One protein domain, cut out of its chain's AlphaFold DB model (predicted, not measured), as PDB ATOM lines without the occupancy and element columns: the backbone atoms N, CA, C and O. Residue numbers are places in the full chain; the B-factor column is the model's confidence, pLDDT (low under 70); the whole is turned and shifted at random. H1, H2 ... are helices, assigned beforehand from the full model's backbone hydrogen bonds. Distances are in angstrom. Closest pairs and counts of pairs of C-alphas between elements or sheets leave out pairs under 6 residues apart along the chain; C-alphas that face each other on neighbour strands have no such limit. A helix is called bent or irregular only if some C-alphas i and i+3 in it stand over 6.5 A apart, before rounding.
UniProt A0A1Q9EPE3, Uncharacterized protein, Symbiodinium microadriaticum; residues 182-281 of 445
ATOM      1  N   ILE A 182     -36.432   6.604  33.186       72.00
ATOM      2  CA  ILE A 182     -36.225   5.591  34.232       72.00
ATOM      3  C   ILE A 182     -36.761   6.042  35.602       72.00
ATOM      4  O   ILE A 182     -37.235   5.207  36.369       72.00
ATOM      5  N   GLN A 183     -36.784   7.346  35.903       73.19
ATOM      6  CA  GLN A 183     -37.292   7.855  37.183       73.19
ATOM      7  C   GLN A 183     -38.805   7.633  37.334       73.19
ATOM      8  O   GLN A 183     -39.298   7.452  38.443       73.19
ATOM      9  N   LYS A 184     -39.549   7.544  36.221       74.88
ATOM     10  CA  LYS A 184     -40.974   7.171  36.242       74.88
ATOM     11  C   LYS A 184     -41.218   5.712  36.634       74.88
ATOM     12  O   LYS A 184     -42.350   5.371  36.960       74.88
ATOM     13  N   CYS A 185     -40.190   4.864  36.591       77.69
ATOM     14  CA  CYS A 185     -40.266   3.476  37.039       77.69
ATOM     15  C   CYS A 185     -39.894   3.307  38.517       77.69
ATOM     16  O   CYS A 185     -40.067   2.213  39.046       77.69
ATOM     17  N   VAL A 186     -39.409   4.356  39.192       76.88
ATOM     18  CA  VAL A 186     -39.138   4.303  40.631       76.88
ATOM     19  C   VAL A 186     -40.463   4.442  41.366       76.88
ATOM     20  O   VAL A 186     -41.098   5.498  41.386       76.88
ATOM     21  N   VAL A 187     -40.906   3.330  41.935       79.69
ATOM     22  CA  VAL A 187     -42.119   3.260  42.737       79.69
ATOM     23  C   VAL A 187     -41.776   3.719  44.152       79.69
ATOM     24  O   VAL A 187     -40.904   3.148  44.797       79.69
ATOM     25  N   GLY A 188     -42.433   4.778  44.627       80.44
ATOM     26  CA  GLY A 188     -42.240   5.252  45.997       80.44
ATOM     27  C   GLY A 188     -42.764   4.246  47.037       80.44
ATOM     28  O   GLY A 188     -43.735   3.543  46.736       80.44
ATOM     29  N   PRO A 189     -42.189   4.230  48.259       75.50
ATOM     30  CA  PRO A 189     -42.572   3.321  49.348       75.50
ATOM     31  C   PRO A 189     -44.074   3.363  49.687       75.50
ATOM     32  O   PRO A 189     -44.670   2.347  50.028       75.50
ATOM     33  N   ASP A 190     -44.710   4.525  49.511       79.62
ATOM     34  CA  ASP A 190     -46.135   4.746  49.797       79.62
ATOM     35  C   ASP A 190     -47.068   4.403  48.625       79.62
ATOM     36  O   ASP A 190     -48.260   4.738  48.619       79.62
ATOM     37  N   SER A 191     -46.548   3.784  47.565       84.88
ATOM     38  CA  SER A 191     -47.380   3.466  46.413       84.88
ATOM     39  C   SER A 191     -48.407   2.378  46.747       84.88
ATOM     40  O   SER A 191     -48.129   1.361  47.385       84.88
ATOM     41  N   ARG A 192     -49.624   2.537  46.212       87.75
ATOM     42  CA  ARG A 192     -50.675   1.509  46.316       87.75
ATOM     43  C   ARG A 192     -50.273   0.193  45.650       87.75
ATOM     44  O   ARG A 192     -50.764  -0.857  46.047       87.75
ATOM     45  N   VAL A 193     -49.409   0.260  44.634       85.31
ATOM     46  CA  VAL A 193     -48.905  -0.916  43.915       85.31
ATOM     47  C   VAL A 193     -48.009  -1.744  44.827       85.31
ATOM     48  O   VAL A 193     -48.196  -2.949  44.901       85.31
ATOM     49  N   GLN A 194     -47.110  -1.102  45.574       82.56
ATOM     50  CA  GLN A 194     -46.256  -1.785  46.542       82.56
ATOM     51  C   GLN A 194     -47.064  -2.388  47.690       82.56
ATOM     52  O   GLN A 194     -46.812  -3.527  48.071       82.56
ATOM     53  N   LEU A 195     -48.080  -1.679  48.192       82.06
ATOM     54  CA  LEU A 195     -48.976  -2.235  49.208       82.06
ATOM     55  C   LEU A 195     -49.734  -3.469  48.691       82.06
ATOM     56  O   LEU A 195     -49.822  -4.476  49.390       82.06
ATOM     57  N   LEU A 196     -50.264  -3.409  47.464       86.69
ATOM     58  CA  LEU A 196     -50.938  -4.548  46.838       86.69
ATOM     59  C   LEU A 196     -49.969  -5.715  46.608       86.69
ATOM     60  O   LEU A 196     -50.333  -6.862  46.852       86.69
ATOM     61  N   TRP A 197     -48.740  -5.423  46.179       88.00
ATOM     62  CA  TRP A 197     -47.689  -6.417  45.984       88.00
ATOM     63  C   TRP A 197     -47.336  -7.119  47.296       88.00
ATOM     64  O   TRP A 197     -47.385  -8.341  47.359       88.00
ATOM     65  N   ALA A 198     -47.109  -6.364  48.374       82.38
ATOM     66  CA  ALA A 198     -46.846  -6.913  49.702       82.38
ATOM     67  C   ALA A 198     -48.025  -7.743  50.247       82.38
ATOM     68  O   ALA A 198     -47.822  -8.767  50.906       82.38
ATOM     69  N   ALA A 199     -49.266  -7.339  49.955       85.19
ATOM     70  CA  ALA A 199     -50.452  -8.107  50.328       85.19
ATOM     71  C   ALA A 199     -50.520  -9.454  49.584       85.19
ATOM     72  O   ALA A 199     -50.811 -10.478  50.201       85.19
ATOM     73  N   ILE A 200     -50.201  -9.468  48.285       88.38
ATOM     74  CA  ILE A 200     -50.111 -10.698  47.488       88.38
ATOM     75  C   ILE A 200     -48.976 -11.591  48.009       88.38
ATOM     76  O   ILE A 200     -49.227 -12.770  48.257       88.38
ATOM     77  N   ALA A 201     -47.788 -11.033  48.274       86.75
ATOM     78  CA  ALA A 201     -46.665 -11.761  48.876       86.75
ATOM     79  C   ALA A 201     -47.090 -12.455  50.173       86.75
ATOM     80  O   ALA A 201     -46.861 -13.645  50.363       86.75
ATOM     81  N   SER A 202     -47.785 -11.725  51.047       84.19
ATOM     82  CA  SER A 202     -48.255 -12.248  52.332       84.19
ATOM     83  C   SER A 202     -49.238 -13.410  52.159       84.19
ATOM     84  O   SER A 202     -49.143 -14.407  52.874       84.19
ATOM     85  N   MET A 203     -50.164 -13.325  51.195       86.94
ATOM     86  CA  MET A 203     -51.084 -14.429  50.887       86.94
ATOM     87  C   MET A 203     -50.345 -15.665  50.358       86.94
ATOM     88  O   MET A 203     -50.696 -16.785  50.732       86.94
ATOM     89  N   ILE A 204     -49.318 -15.467  49.529       88.44
ATOM     90  CA  ILE A 204     -48.491 -16.548  48.979       88.44
ATOM     91  C   ILE A 204     -47.654 -17.212  50.078       88.44
ATOM     92  O   ILE A 204     -47.648 -18.434  50.168       88.44
ATOM     93  N   ILE A 205     -47.049 -16.440  50.986       84.56
ATOM     94  CA  ILE A 205     -46.321 -16.985  52.144       84.56
ATOM     95  C   ILE A 205     -47.239 -17.867  52.998       84.56
ATOM     96  O   ILE A 205     -46.860 -18.975  53.370       84.56
ATOM     97  N   ILE A 206     -48.455 -17.397  53.308       83.31
ATOM     98  CA  ILE A 206     -49.423 -18.173  54.101       83.31
ATOM     99  C   ILE A 206     -49.781 -19.477  53.380       83.31
ATOM    100  O   ILE A 206     -49.872 -20.529  54.014       83.31
ATOM    101  N   TRP A 207     -49.971 -19.419  52.062       89.31
ATOM    102  CA  TRP A 207     -50.225 -20.599  51.247       89.31
ATOM    103  C   TRP A 207     -49.055 -21.595  51.284       89.31
ATOM    104  O   TRP A 207     -49.271 -22.777  51.565       89.31
ATOM    105  N   ASP A 208     -47.826 -21.137  51.051       86.50
ATOM    106  CA  ASP A 208     -46.621 -21.974  51.025       86.50
ATOM    107  C   ASP A 208     -46.368 -22.627  52.389       86.50
ATOM    108  O   ASP A 208     -46.118 -23.828  52.484       86.50
ATOM    109  N   MET A 209     -46.547 -21.866  53.468       81.44
ATOM    110  CA  MET A 209     -46.420 -22.346  54.844       81.44
ATOM    111  C   MET A 209     -47.386 -23.500  55.164       81.44
ATOM    112  O   MET A 209     -47.056 -24.391  55.947       81.44
ATOM    113  N   VAL A 210     -48.578 -23.504  54.562       86.00
ATOM    114  CA  VAL A 210     -49.565 -24.579  54.735       86.00
ATOM    115  C   VAL A 210     -49.296 -25.743  53.783       86.00
ATOM    116  O   VAL A 210     -49.418 -26.900  54.189       86.00
ATOM    117  N   THR A 211     -48.942 -25.463  52.527       87.19
ATOM    118  CA  THR A 211     -48.912 -26.473  51.460       87.19
ATOM    119  C   THR A 211     -47.586 -27.198  51.303       87.19
ATOM    120  O   THR A 211     -47.621 -28.397  51.036       87.19
ATOM    121  N   ILE A 212     -46.439 -26.555  51.545       86.75
ATOM    122  CA  ILE A 212     -45.124 -27.220  51.496       86.75
ATOM    123  C   ILE A 212     -45.087 -28.435  52.439       86.75
ATOM    124  O   ILE A 212     -44.741 -29.528  51.991       86.75
ATOM    125  N   PRO A 213     -45.520 -28.336  53.712       83.06
ATOM    126  CA  PRO A 213     -45.517 -29.493  54.606       83.06
ATOM    127  C   PRO A 213     -46.553 -30.559  54.214       83.06
ATOM    128  O   PRO A 213     -46.364 -31.739  54.509       83.06
ATOM    129  N   LEU A 214     -47.641 -30.168  53.536       82.31
ATOM    130  CA  LEU A 214     -48.662 -31.100  53.043       82.31
ATOM    131  C   LEU A 214     -48.166 -31.965  51.876       82.31
ATOM    132  O   LEU A 214     -48.677 -33.070  51.709       82.31
ATOM    133  N   GLN A 215     -47.157 -31.523  51.116       85.25
ATOM    134  CA  GLN A 215     -46.553 -32.317  50.033       85.25
ATOM    135  C   GLN A 215     -45.842 -33.585  50.537       85.25
ATOM    136  O   GLN A 215     -45.587 -34.498  49.760       85.25
ATOM    137  N   LEU A 216     -45.558 -33.681  51.841       79.75
ATOM    138  CA  LEU A 216     -44.980 -34.884  52.449       79.75
ATOM    139  C   LEU A 216     -45.979 -36.049  52.555       79.75
ATOM    140  O   LEU A 216     -45.593 -37.164  52.911       79.75
ATOM    141  N   PHE A 217     -47.259 -35.799  52.282       83.44
ATOM    142  CA  PHE A 217     -48.321 -36.792  52.359       83.44
ATOM    143  C   PHE A 217     -48.740 -37.252  50.960       83.44
ATOM    144  O   PHE A 217     -48.722 -36.460  50.020       83.44
ATOM    145  N   PRO A 218     -49.173 -38.515  50.799       80.75
ATOM    146  CA  PRO A 218     -49.761 -38.974  49.548       80.75
ATOM    147  C   PRO A 218     -51.132 -38.311  49.368       80.75
ATOM    148  O   PRO A 218     -52.115 -38.732  49.974       80.75
ATOM    149  N   LEU A 219     -51.195 -37.245  48.573       87.25
ATOM    150  CA  LEU A 219     -52.431 -36.512  48.310       87.25
ATOM    151  C   LEU A 219     -53.231 -37.169  47.176       87.25
ATOM    152  O   LEU A 219     -52.735 -38.001  46.422       87.25
ATOM    153  N   ASN A 220     -54.513 -36.817  47.057       91.69
ATOM    154  CA  ASN A 220     -55.293 -37.183  45.874       91.69
ATOM    155  C   ASN A 220     -54.691 -36.473  44.648       91.69
ATOM    156  O   ASN A 220     -54.407 -35.280  44.736       91.69
ATOM    157  N   LEU A 221     -54.578 -37.169  43.513       91.12
ATOM    158  CA  LEU A 221     -54.050 -36.650  42.245       91.12
ATOM    159  C   LEU A 221     -54.618 -35.267  41.867       91.12
ATOM    160  O   LEU A 221     -53.899 -34.396  41.387       91.12
ATOM    161  N   ALA A 222     -55.912 -35.024  42.117       92.62
ATOM    162  CA  ALA A 222     -56.532 -33.724  41.845       92.62
ATOM    163  C   ALA A 222     -55.986 -32.592  42.741       92.62
ATOM    164  O   ALA A 222     -55.760 -31.472  42.279       92.62
ATOM    165  N   LEU A 223     -55.769 -32.887  44.026       90.19
ATOM    166  CA  LEU A 223     -55.216 -31.938  44.991       90.19
ATOM    167  C   LEU A 223     -53.724 -31.710  44.731       90.19
ATOM    168  O   LEU A 223     -53.278 -30.569  44.769       90.19
ATOM    169  N   GLU A 224     -52.984 -32.768  44.407       91.88
ATOM    170  CA  GLU A 224     -51.570 -32.697  44.031       91.88
ATOM    171  C   GLU A 224     -51.362 -31.796  42.806       91.88
ATOM    172  O   GLU A 224     -50.574 -30.856  42.863       91.88
ATOM    173  N   ASN A 225     -52.149 -31.983  41.740       94.44
ATOM    174  CA  ASN A 225     -52.100 -31.114  40.560       94.44
ATOM    175  C   ASN A 225     -52.410 -29.649  40.899       94.44
ATOM    176  O   ASN A 225     -51.785 -28.734  40.356       94.44
ATOM    177  N   THR A 226     -53.361 -29.418  41.808       95.06
ATOM    178  CA  THR A 226     -53.709 -28.067  42.268       95.06
ATOM    179  C   THR A 226     -52.548 -27.435  43.036       95.06
ATOM    180  O   THR A 226     -52.176 -26.299  42.751       95.06
ATOM    181  N   ILE A 227     -51.940 -28.177  43.967       93.25
ATOM    182  CA  ILE A 227     -50.789 -27.713  44.746       93.25
ATOM    183  C   ILE A 227     -49.609 -27.434  43.824       93.25
ATOM    184  O   ILE A 227     -49.085 -26.333  43.876       93.25
ATOM    185  N   ASN A 228     -49.262 -28.345  42.916       92.44
ATOM    186  CA  ASN A 228     -48.157 -28.153  41.973       92.44
ATOM    187  C   ASN A 228     -48.366 -26.920  41.084       92.44
ATOM    188  O   ASN A 228     -47.428 -26.161  40.844       92.44
ATOM    189  N   THR A 229     -49.604 -26.673  40.645       95.62
ATOM    190  CA  THR A 229     -49.937 -25.474  39.863       95.62
ATOM    191  C   THR A 229     -49.723 -24.204  40.683       95.62
ATOM    192  O   THR A 229     -49.102 -23.259  40.201       95.62
ATOM    193  N   ILE A 230     -50.211 -24.163  41.925       93.88
ATOM    194  CA  ILE A 230     -50.086 -22.967  42.765       93.88
ATOM    195  C   ILE A 230     -48.645 -22.787  43.255       93.88
ATOM    196  O   ILE A 230     -48.168 -21.660  43.287       93.88
ATOM    197  N   THR A 231     -47.913 -23.863  43.546       91.25
ATOM    198  CA  THR A 231     -46.479 -23.824  43.863       91.25
ATOM    199  C   THR A 231     -45.673 -23.276  42.690       91.25
ATOM    200  O   THR A 231     -44.787 -22.460  42.906       91.25
ATOM    201  N   LEU A 232     -46.006 -23.636  41.446       94.00
ATOM    202  CA  LEU A 232     -45.379 -23.030  40.269       94.00
ATOM    203  C   LEU A 232     -45.690 -21.530  40.174       94.00
ATOM    204  O   LEU A 232     -44.798 -20.738  39.894       94.00
ATOM    205  N   VAL A 233     -46.939 -21.126  40.429       93.94
ATOM    206  CA  VAL A 233     -47.328 -19.705  40.452       93.94
ATOM    207  C   VAL A 233     -46.596 -18.946  41.562       93.94
ATOM    208  O   VAL A 233     -46.107 -17.848  41.309       93.94
ATOM    209  N   SER A 234     -46.480 -19.534  42.755       91.62
ATOM    210  CA  SER A 234     -45.710 -18.994  43.880       91.62
ATOM    211  C   SER A 234     -44.234 -18.850  43.505       91.62
ATOM    212  O   SER A 234     -43.665 -17.773  43.630       91.62
ATOM    213  N   PHE A 235     -43.632 -19.891  42.930       88.94
ATOM    214  CA  PHE A 235     -42.250 -19.856  42.461       88.94
ATOM    215  C   PHE A 235     -42.027 -18.753  41.422       88.94
ATOM    216  O   PHE A 235     -41.093 -17.970  41.555       88.94
ATOM    217  N   VAL A 236     -42.908 -18.629  40.423       90.88
ATOM    218  CA  VAL A 236     -42.842 -17.539  39.437       90.88
ATOM    219  C   VAL A 236     -43.002 -16.180  40.114       90.88
ATOM    220  O   VAL A 236     -42.302 -15.247  39.741       90.88
ATOM    221  N   TYR A 237     -43.883 -16.049  41.107       91.12
ATOM    222  CA  TYR A 237     -44.031 -14.814  41.871       91.12
ATOM    223  C   TYR A 237     -42.737 -14.440  42.600       91.12
ATOM    224  O   TYR A 237     -42.285 -13.310  42.454       91.12
ATOM    225  N   TRP A 238     -42.108 -15.381  43.307       88.12
ATOM    226  CA  TRP A 238     -40.831 -15.153  43.990       88.12
ATOM    227  C   TRP A 238     -39.704 -14.831  43.014       88.12
ATOM    228  O   TRP A 238     -38.926 -13.918  43.258       88.12
ATOM    229  N   VAL A 239     -39.661 -15.514  41.866       85.56
ATOM    230  CA  VAL A 239     -38.715 -15.194  40.792       85.56
ATOM    231  C   VAL A 239     -38.986 -13.803  40.229       85.56
ATOM    232  O   VAL A 239     -38.034 -13.115  39.917       85.56
ATOM    233  N   LEU A 240     -40.234 -13.349  40.096       84.56
ATOM    234  CA  LEU A 240     -40.550 -11.994  39.619       84.56
ATOM    235  C   LEU A 240     -40.279 -10.907  40.668       84.56
ATOM    236  O   LEU A 240     -39.907  -9.796  40.294       84.56
ATOM    237  N   ASP A 241     -40.489 -11.216  41.947       83.06
ATOM    238  CA  ASP A 241     -40.153 -10.345  43.076       83.06
ATOM    239  C   ASP A 241     -38.638 -10.143  43.172       83.06
ATOM    240  O   ASP A 241     -38.170  -9.021  43.343       83.06
ATOM    241  N   ASP A 242     -37.870 -11.210  42.953       74.56
ATOM    242  CA  ASP A 242     -36.410 -11.154  42.914       74.56
ATOM    243  C   ASP A 242     -35.887 -10.567  41.583       74.56
ATOM    244  O   ASP A 242     -35.016  -9.698  41.559       74.56
ATOM    245  N   ALA A 243     -36.484 -10.948  40.449       64.62
ATOM    246  CA  ALA A 243     -36.067 -10.563  39.095       64.62
ATOM    247  C   ALA A 243     -36.740  -9.286  38.568       64.62
ATOM    248  O   ALA A 243     -36.920  -9.138  37.355       64.62
ATOM    249  N   GLY A 244     -37.106  -8.346  39.442       62.25
ATOM    250  CA  GLY A 244     -37.860  -7.144  39.079       62.25
ATOM    251  C   GLY A 244     -37.340  -6.380  37.834       62.25
ATOM    252  O   GLY A 244     -36.159  -6.458  37.484       62.25
ATOM    253  N   PRO A 245     -38.201  -5.590  37.152       49.41
ATOM    254  CA  PRO A 245     -38.110  -5.254  35.716       49.41
ATOM    255  C   PRO A 245     -36.944  -4.359  35.247       49.41
ATOM    256  O   PRO A 245     -36.961  -3.884  34.112       49.41
ATOM    257  N   GLN A 246     -35.946  -4.092  36.089       50.03
ATOM    258  CA  GLN A 246     -34.705  -3.399  35.712       50.03
ATOM    259  C   GLN A 246     -33.458  -4.289  35.778       50.03
ATOM    260  O   GLN A 246     -32.355  -3.812  35.520       50.03
ATOM    261  N   SER A 247     -33.621  -5.587  36.036       45.75
ATOM    262  CA  SER A 247     -32.550  -6.585  36.055       45.75
ATOM    263  C   SER A 247     -32.098  -6.989  34.639       45.75
ATOM    264  O   SER A 247     -32.018  -8.162  34.281       45.75
ATOM    265  N   SER A 248     -31.753  -6.019  33.784       51.25
ATOM    266  CA  SER A 248     -30.995  -6.330  32.570       51.25
ATOM    267  C   SER A 248     -29.534  -6.611  32.936       51.25
ATOM    268  O   SER A 248     -28.662  -5.753  32.831       51.25
ATOM    269  N   MET A 249     -29.315  -7.873  33.303       50.22
ATOM    270  CA  MET A 249     -28.234  -8.728  32.810       50.22
ATOM    271  C   MET A 249     -26.972  -8.952  33.650       50.22
ATOM    272  O   MET A 249     -26.249  -9.874  33.297       50.22
ATOM    273  N   LEU A 250     -26.685  -8.276  34.762       44.81
ATOM    274  CA  LEU A 250     -25.560  -8.717  35.608       44.81
ATOM    275  C   LEU A 250     -25.666  -8.156  37.028       44.81
ATOM    276  O   LEU A 250     -25.717  -6.945  37.204       44.81
ATOM    277  N   PHE A 251     -25.597  -9.059  38.003       40.12
ATOM    278  CA  PHE A 251     -25.561  -8.850  39.453       40.12
ATOM    279  C   PHE A 251     -26.898  -8.663  40.180       40.12
ATOM    280  O   PHE A 251     -27.564  -7.634  40.100       40.12
ATOM    281  N   GLU A 252     -27.202  -9.713  40.945       41.62
ATOM    282  CA  GLU A 252     -27.990  -9.769  42.174       41.62
ATOM    283  C   GLU A 252     -27.961  -8.446  42.939       41.62
ATOM    284  O   GLU A 252     -27.000  -8.117  43.638       41.62
ATOM    285  N   VAL A 253     -29.034  -7.677  42.832       43.22
ATOM    286  CA  VAL A 253     -29.305  -6.629  43.800       43.22
ATOM    287  C   VAL A 253     -30.780  -6.759  44.159       43.22
ATOM    288  O   VAL A 253     -31.626  -6.437  43.322       43.22
ATOM    289  N   PRO A 254     -31.105  -7.256  45.365       52.50
ATOM    290  CA  PRO A 254     -32.484  -7.503  45.750       52.50
ATOM    291  C   PRO A 254     -33.275  -6.193  45.703       52.50
ATOM    292  O   PRO A 254     -32.744  -5.118  46.008       52.50
ATOM    293  N   LEU A 255     -34.548  -6.296  45.315       49.75
ATOM    294  CA  LEU A 255     -35.505  -5.217  45.022       49.75
ATOM    295  C   LEU A 255     -35.467  -4.032  46.020       49.75
ATOM    296  O   LEU A 255     -35.750  -2.888  45.665       49.75
ATOM    297  N   HIS A 256     -35.034  -4.286  47.257       51.78
ATOM    298  CA  HIS A 256     -34.738  -3.318  48.320       51.78
ATOM    299  C   HIS A 256     -33.815  -2.154  47.900       51.78
ATOM    300  O   HIS A 256     -33.935  -1.056  48.440       51.78
ATOM    301  N   PHE A 257     -32.922  -2.353  46.926       45.12
ATOM    302  CA  PHE A 257     -31.978  -1.321  46.471       45.12
ATOM    303  C   PHE A 257     -32.608  -0.324  45.484       45.12
ATOM    304  O   PHE A 257     -32.212   0.840  45.442       45.12
ATOM    305  N   ILE A 258     -33.634  -0.742  44.730       49.47
ATOM    306  CA  ILE A 258     -34.392   0.133  43.813       49.47
ATOM    307  C   ILE A 258     -35.293   1.101  44.594       49.47
ATOM    308  O   ILE A 258     -35.545   2.215  44.138       49.47
ATOM    309  N   PHE A 259     -35.693   0.743  45.818       54.75
ATOM    310  CA  PHE A 259     -36.411   1.649  46.722       54.75
ATOM    311  C   PHE A 259     -35.525   2.739  47.346       54.75
ATOM    312  O   PHE A 259     -36.003   3.520  48.166       54.75
ATOM    313  N   GLY A 260     -34.248   2.836  46.952       44.19
ATOM    314  CA  GLY A 260     -33.371   3.929  47.371       44.19
ATOM    315  C   GLY A 260     -33.087   3.942  48.872       44.19
ATOM    316  O   GLY A 260     -32.776   4.996  49.426       44.19
ATOM    317  N   VAL A 261     -33.193   2.791  49.542       46.94
ATOM    318  CA  VAL A 261     -32.850   2.690  50.958       46.94
ATOM    319  C   VAL A 261     -31.347   2.449  51.060       46.94
ATOM    320  O   VAL A 261     -30.840   1.362  50.792       46.94
ATOM    321  N   GLN A 262     -30.615   3.522  51.360       44.25
ATOM    322  CA  GLN A 262     -29.166   3.507  51.538       44.25
ATOM    323  C   GLN A 262     -28.777   2.466  52.595       44.25
ATOM    324  O   GLN A 262     -29.335   2.450  53.686       44.25
ATOM    325  N   ALA A 263     -27.834   1.602  52.231       42.94
ATOM    326  CA  ALA A 263     -27.438   0.383  52.920       42.94
ATOM    327  C   ALA A 263     -27.001   0.553  54.389       42.94
ATOM    328  O   ALA A 263     -25.813   0.529  54.689       42.94
ATOM    329  N   ASP A 264     -27.970   0.553  55.300       46.16
ATOM    330  CA  ASP A 264     -27.823  -0.057  56.621       46.16
ATOM    331  C   ASP A 264     -28.748  -1.281  56.672       46.16
ATOM    332  O   ASP A 264     -29.799  -1.281  57.305       46.16
ATOM    333  N   LEU A 265     -28.390  -2.337  55.934       49.44
ATOM    334  CA  LEU A 265     -29.219  -3.532  55.693       49.44
ATOM    335  C   LEU A 265     -29.751  -4.186  56.989       49.44
ATOM    336  O   LEU A 265     -30.859  -4.715  57.014       49.44
ATOM    337  N   ALA A 266     -28.997  -4.095  58.090       51.00
ATOM    338  CA  ALA A 266     -29.425  -4.571  59.406       51.00
ATOM    339  C   ALA A 266     -30.436  -3.634  60.089       51.00
ATOM    340  O   ALA A 266     -31.336  -4.102  60.782       51.00
ATOM    341  N   VAL A 267     -30.319  -2.322  59.870       52.91
ATOM    342  CA  VAL A 267     -31.247  -1.319  60.405       52.91
ATOM    343  C   VAL A 267     -32.528  -1.302  59.586       52.91
ATOM    344  O   VAL A 267     -33.578  -1.119  60.165       52.91
ATOM    345  N   ILE A 268     -32.480  -1.603  58.285       52.62
ATOM    346  CA  ILE A 268     -33.644  -1.584  57.385       52.62
ATOM    347  C   ILE A 268     -34.460  -2.868  57.461       52.62
ATOM    348  O   ILE A 268     -35.674  -2.800  57.331       52.62
ATOM    349  N   LEU A 269     -33.855  -4.041  57.679       55.28
ATOM    350  CA  LEU A 269     -34.653  -5.245  57.936       55.28
ATOM    351  C   LEU A 269     -35.411  -5.082  59.258       55.28
ATOM    352  O   LEU A 269     -36.608  -5.347  59.323       55.28
ATOM    353  N   VAL A 270     -34.722  -4.552  60.274       55.22
ATOM    354  CA  VAL A 270     -35.337  -4.166  61.542       55.22
ATOM    355  C   VAL A 270     -36.348  -3.052  61.320       55.22
ATOM    356  O   VAL A 270     -37.448  -3.209  61.801       55.22
ATOM    357  N   ASP A 271     -36.070  -2.012  60.536       51.09
ATOM    358  CA  ASP A 271     -36.970  -0.875  60.317       51.09
ATOM    359  C   ASP A 271     -38.116  -1.190  59.367       51.09
ATOM    360  O   ASP A 271     -39.161  -0.596  59.512       51.09
ATOM    361  N   THR A 272     -38.012  -2.130  58.434       58.19
ATOM    362  CA  THR A 272     -39.121  -2.519  57.544       58.19
ATOM    363  C   THR A 272     -40.040  -3.479  58.272       58.19
ATOM    364  O   THR A 272     -41.253  -3.296  58.249       58.19
ATOM    365  N   VAL A 273     -39.474  -4.443  59.007       59.12
ATOM    366  CA  VAL A 273     -40.241  -5.256  59.954       59.12
ATOM    367  C   VAL A 273     -40.851  -4.347  61.013       59.12
ATOM    368  O   VAL A 273     -42.036  -4.469  61.276       59.12
ATOM    369  N   VAL A 274     -40.109  -3.374  61.546       58.16
ATOM    370  CA  VAL A 274     -40.597  -2.401  62.525       58.16
ATOM    371  C   VAL A 274     -41.583  -1.432  61.899       58.16
ATOM    372  O   VAL A 274     -42.523  -1.145  62.593       58.16
ATOM    373  N   ILE A 275     -41.495  -0.964  60.657       61.09
ATOM    374  CA  ILE A 275     -42.440  -0.015  60.033       61.09
ATOM    375  C   ILE A 275     -43.713  -0.737  59.612       61.09
ATOM    376  O   ILE A 275     -44.793  -0.239  59.900       61.09
ATOM    377  N   VAL A 276     -43.620  -1.943  59.046       61.28
ATOM    378  CA  VAL A 276     -44.791  -2.806  58.824       61.28
ATOM    379  C   VAL A 276     -45.429  -3.163  60.168       61.28
ATOM    380  O   VAL A 276     -46.646  -3.067  60.307       61.28
ATOM    381  N   LEU A 277     -44.623  -3.453  61.198       53.00
ATOM    382  CA  LEU A 277     -45.110  -3.581  62.569       53.00
ATOM    383  C   LEU A 277     -45.648  -2.249  63.101       53.00
ATOM    384  O   LEU A 277     -46.636  -2.291  63.793       53.00
ATOM    385  N   THR A 278     -45.101  -1.073  62.779       55.47
ATOM    386  CA  THR A 278     -45.443   0.231  63.393       55.47
ATOM    387  C   THR A 278     -46.644   0.893  62.724       55.47
ATOM    388  O   THR A 278     -47.432   1.550  63.388       55.47
ATOM    389  N   GLN A 279     -46.890   0.635  61.445       54.78
ATOM    390  CA  GLN A 279     -48.181   0.914  60.815       54.78
ATOM    391  C   GLN A 279     -49.227  -0.136  61.183       54.78
ATOM    392  O   GLN A 279     -50.408   0.192  61.277       54.78
ATOM    393  N   ALA A 280     -48.808  -1.362  61.509       50.59
ATOM    394  CA  ALA A 280     -49.660  -2.258  62.270       50.59
ATOM    395  C   ALA A 280     -49.853  -1.775  63.726       50.59
ATOM    396  O   ALA A 280     -50.895  -2.128  64.267       50.59
ATOM    397  N   VAL A 281     -48.956  -0.936  64.314       54.78
ATOM    398  CA  VAL A 281     -48.942  -0.466  65.737       54.78
ATOM    399  C   VAL A 281     -50.244   0.245  66.145       54.78
ATOM    400  O   VAL A 281     -50.704   0.095  67.277       54.78
TER     401      VAL A 281
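AT A GLANCE: This is residues 182 to 281 of the 445 residues of an uncharacterized protein of Symbiodinium microadriaticum (UniProt A0A1Q9EPE3). The main picture is a long helical hairpin, H2 and H3, whose two helices cross near Ile 204 and Ser 234; at its open end lie the short H1 and a wandering stretch with no named element, residues 243 to 264, which leads to H4. H4 runs crosswise to H2 and touches no other helix, and its residues 270 to 281 stick out free. The printed part has 100 residues with four named helices, in the order H1, H2, H3, H4, and no named strand; its class is all helix. The whole is loose, with a radius of gyration of the C-alphas of 16.8 A, and its C-alphas span 48 by 39 by 25 A.

IN THESE COORDINATES: H1, residues 182 to 185, begins with C-alpha 182 at (-36.225, 5.591, 34.232) and measures 5.4 A from first to last C-alpha. H2, residues 192 to 214, is the longest helix by residues and measures 33.4 A; its C-alpha 192 is at (-50.675, 1.509, 46.316). H2 is neither bent nor irregular, but only just: C-alphas 210 and 213 are 6.4 A apart. H3, residues 221 to 242, measures 31.0 A. H4, residues 265 to 281, measures 22.3 A and ends with C-alpha 281 at (-48.942, -0.466, 65.737).

HOW THE PARTS SIT: H1 is apart from H2, H3 and H4. H2 and H3 form a helical hairpin, two helices that follow each other in the chain and touch. Their closest C-alphas are those of Ile 204 and Ser 234, 6.3 A apart. They run opposite ways at a steep tilt of 41 degrees, and their centres are 11.6 A apart. H2 touches H3 with residues 204 to 211 alone, and H3 touches H2 with residues 227 to 234 alone. H4 is apart from H2 and from H3. In H3 and H4 every O i to N i+4 pair is within hydrogen-bond range; in H2 17 of 19 are, and H1, with 4 residues, is too short for such a pair.

THE WHOLE: The two C-alphas farthest apart are those of Gln 183 and Pro 218, 50.0 A. The printed part has no cut. The links H1 to H2 and H2 to H3 are short, with 6 residues each, and the link H3 to H4 is long, with 22 residues. Residues 190 to 196, of which 192 to 196 belong to H2, stand free, as do residues 270 to 281 of H4. The mean pLDDT of the printed part is 72.4; residues 243 to 281 are under 70, and the mean of H4 is 55.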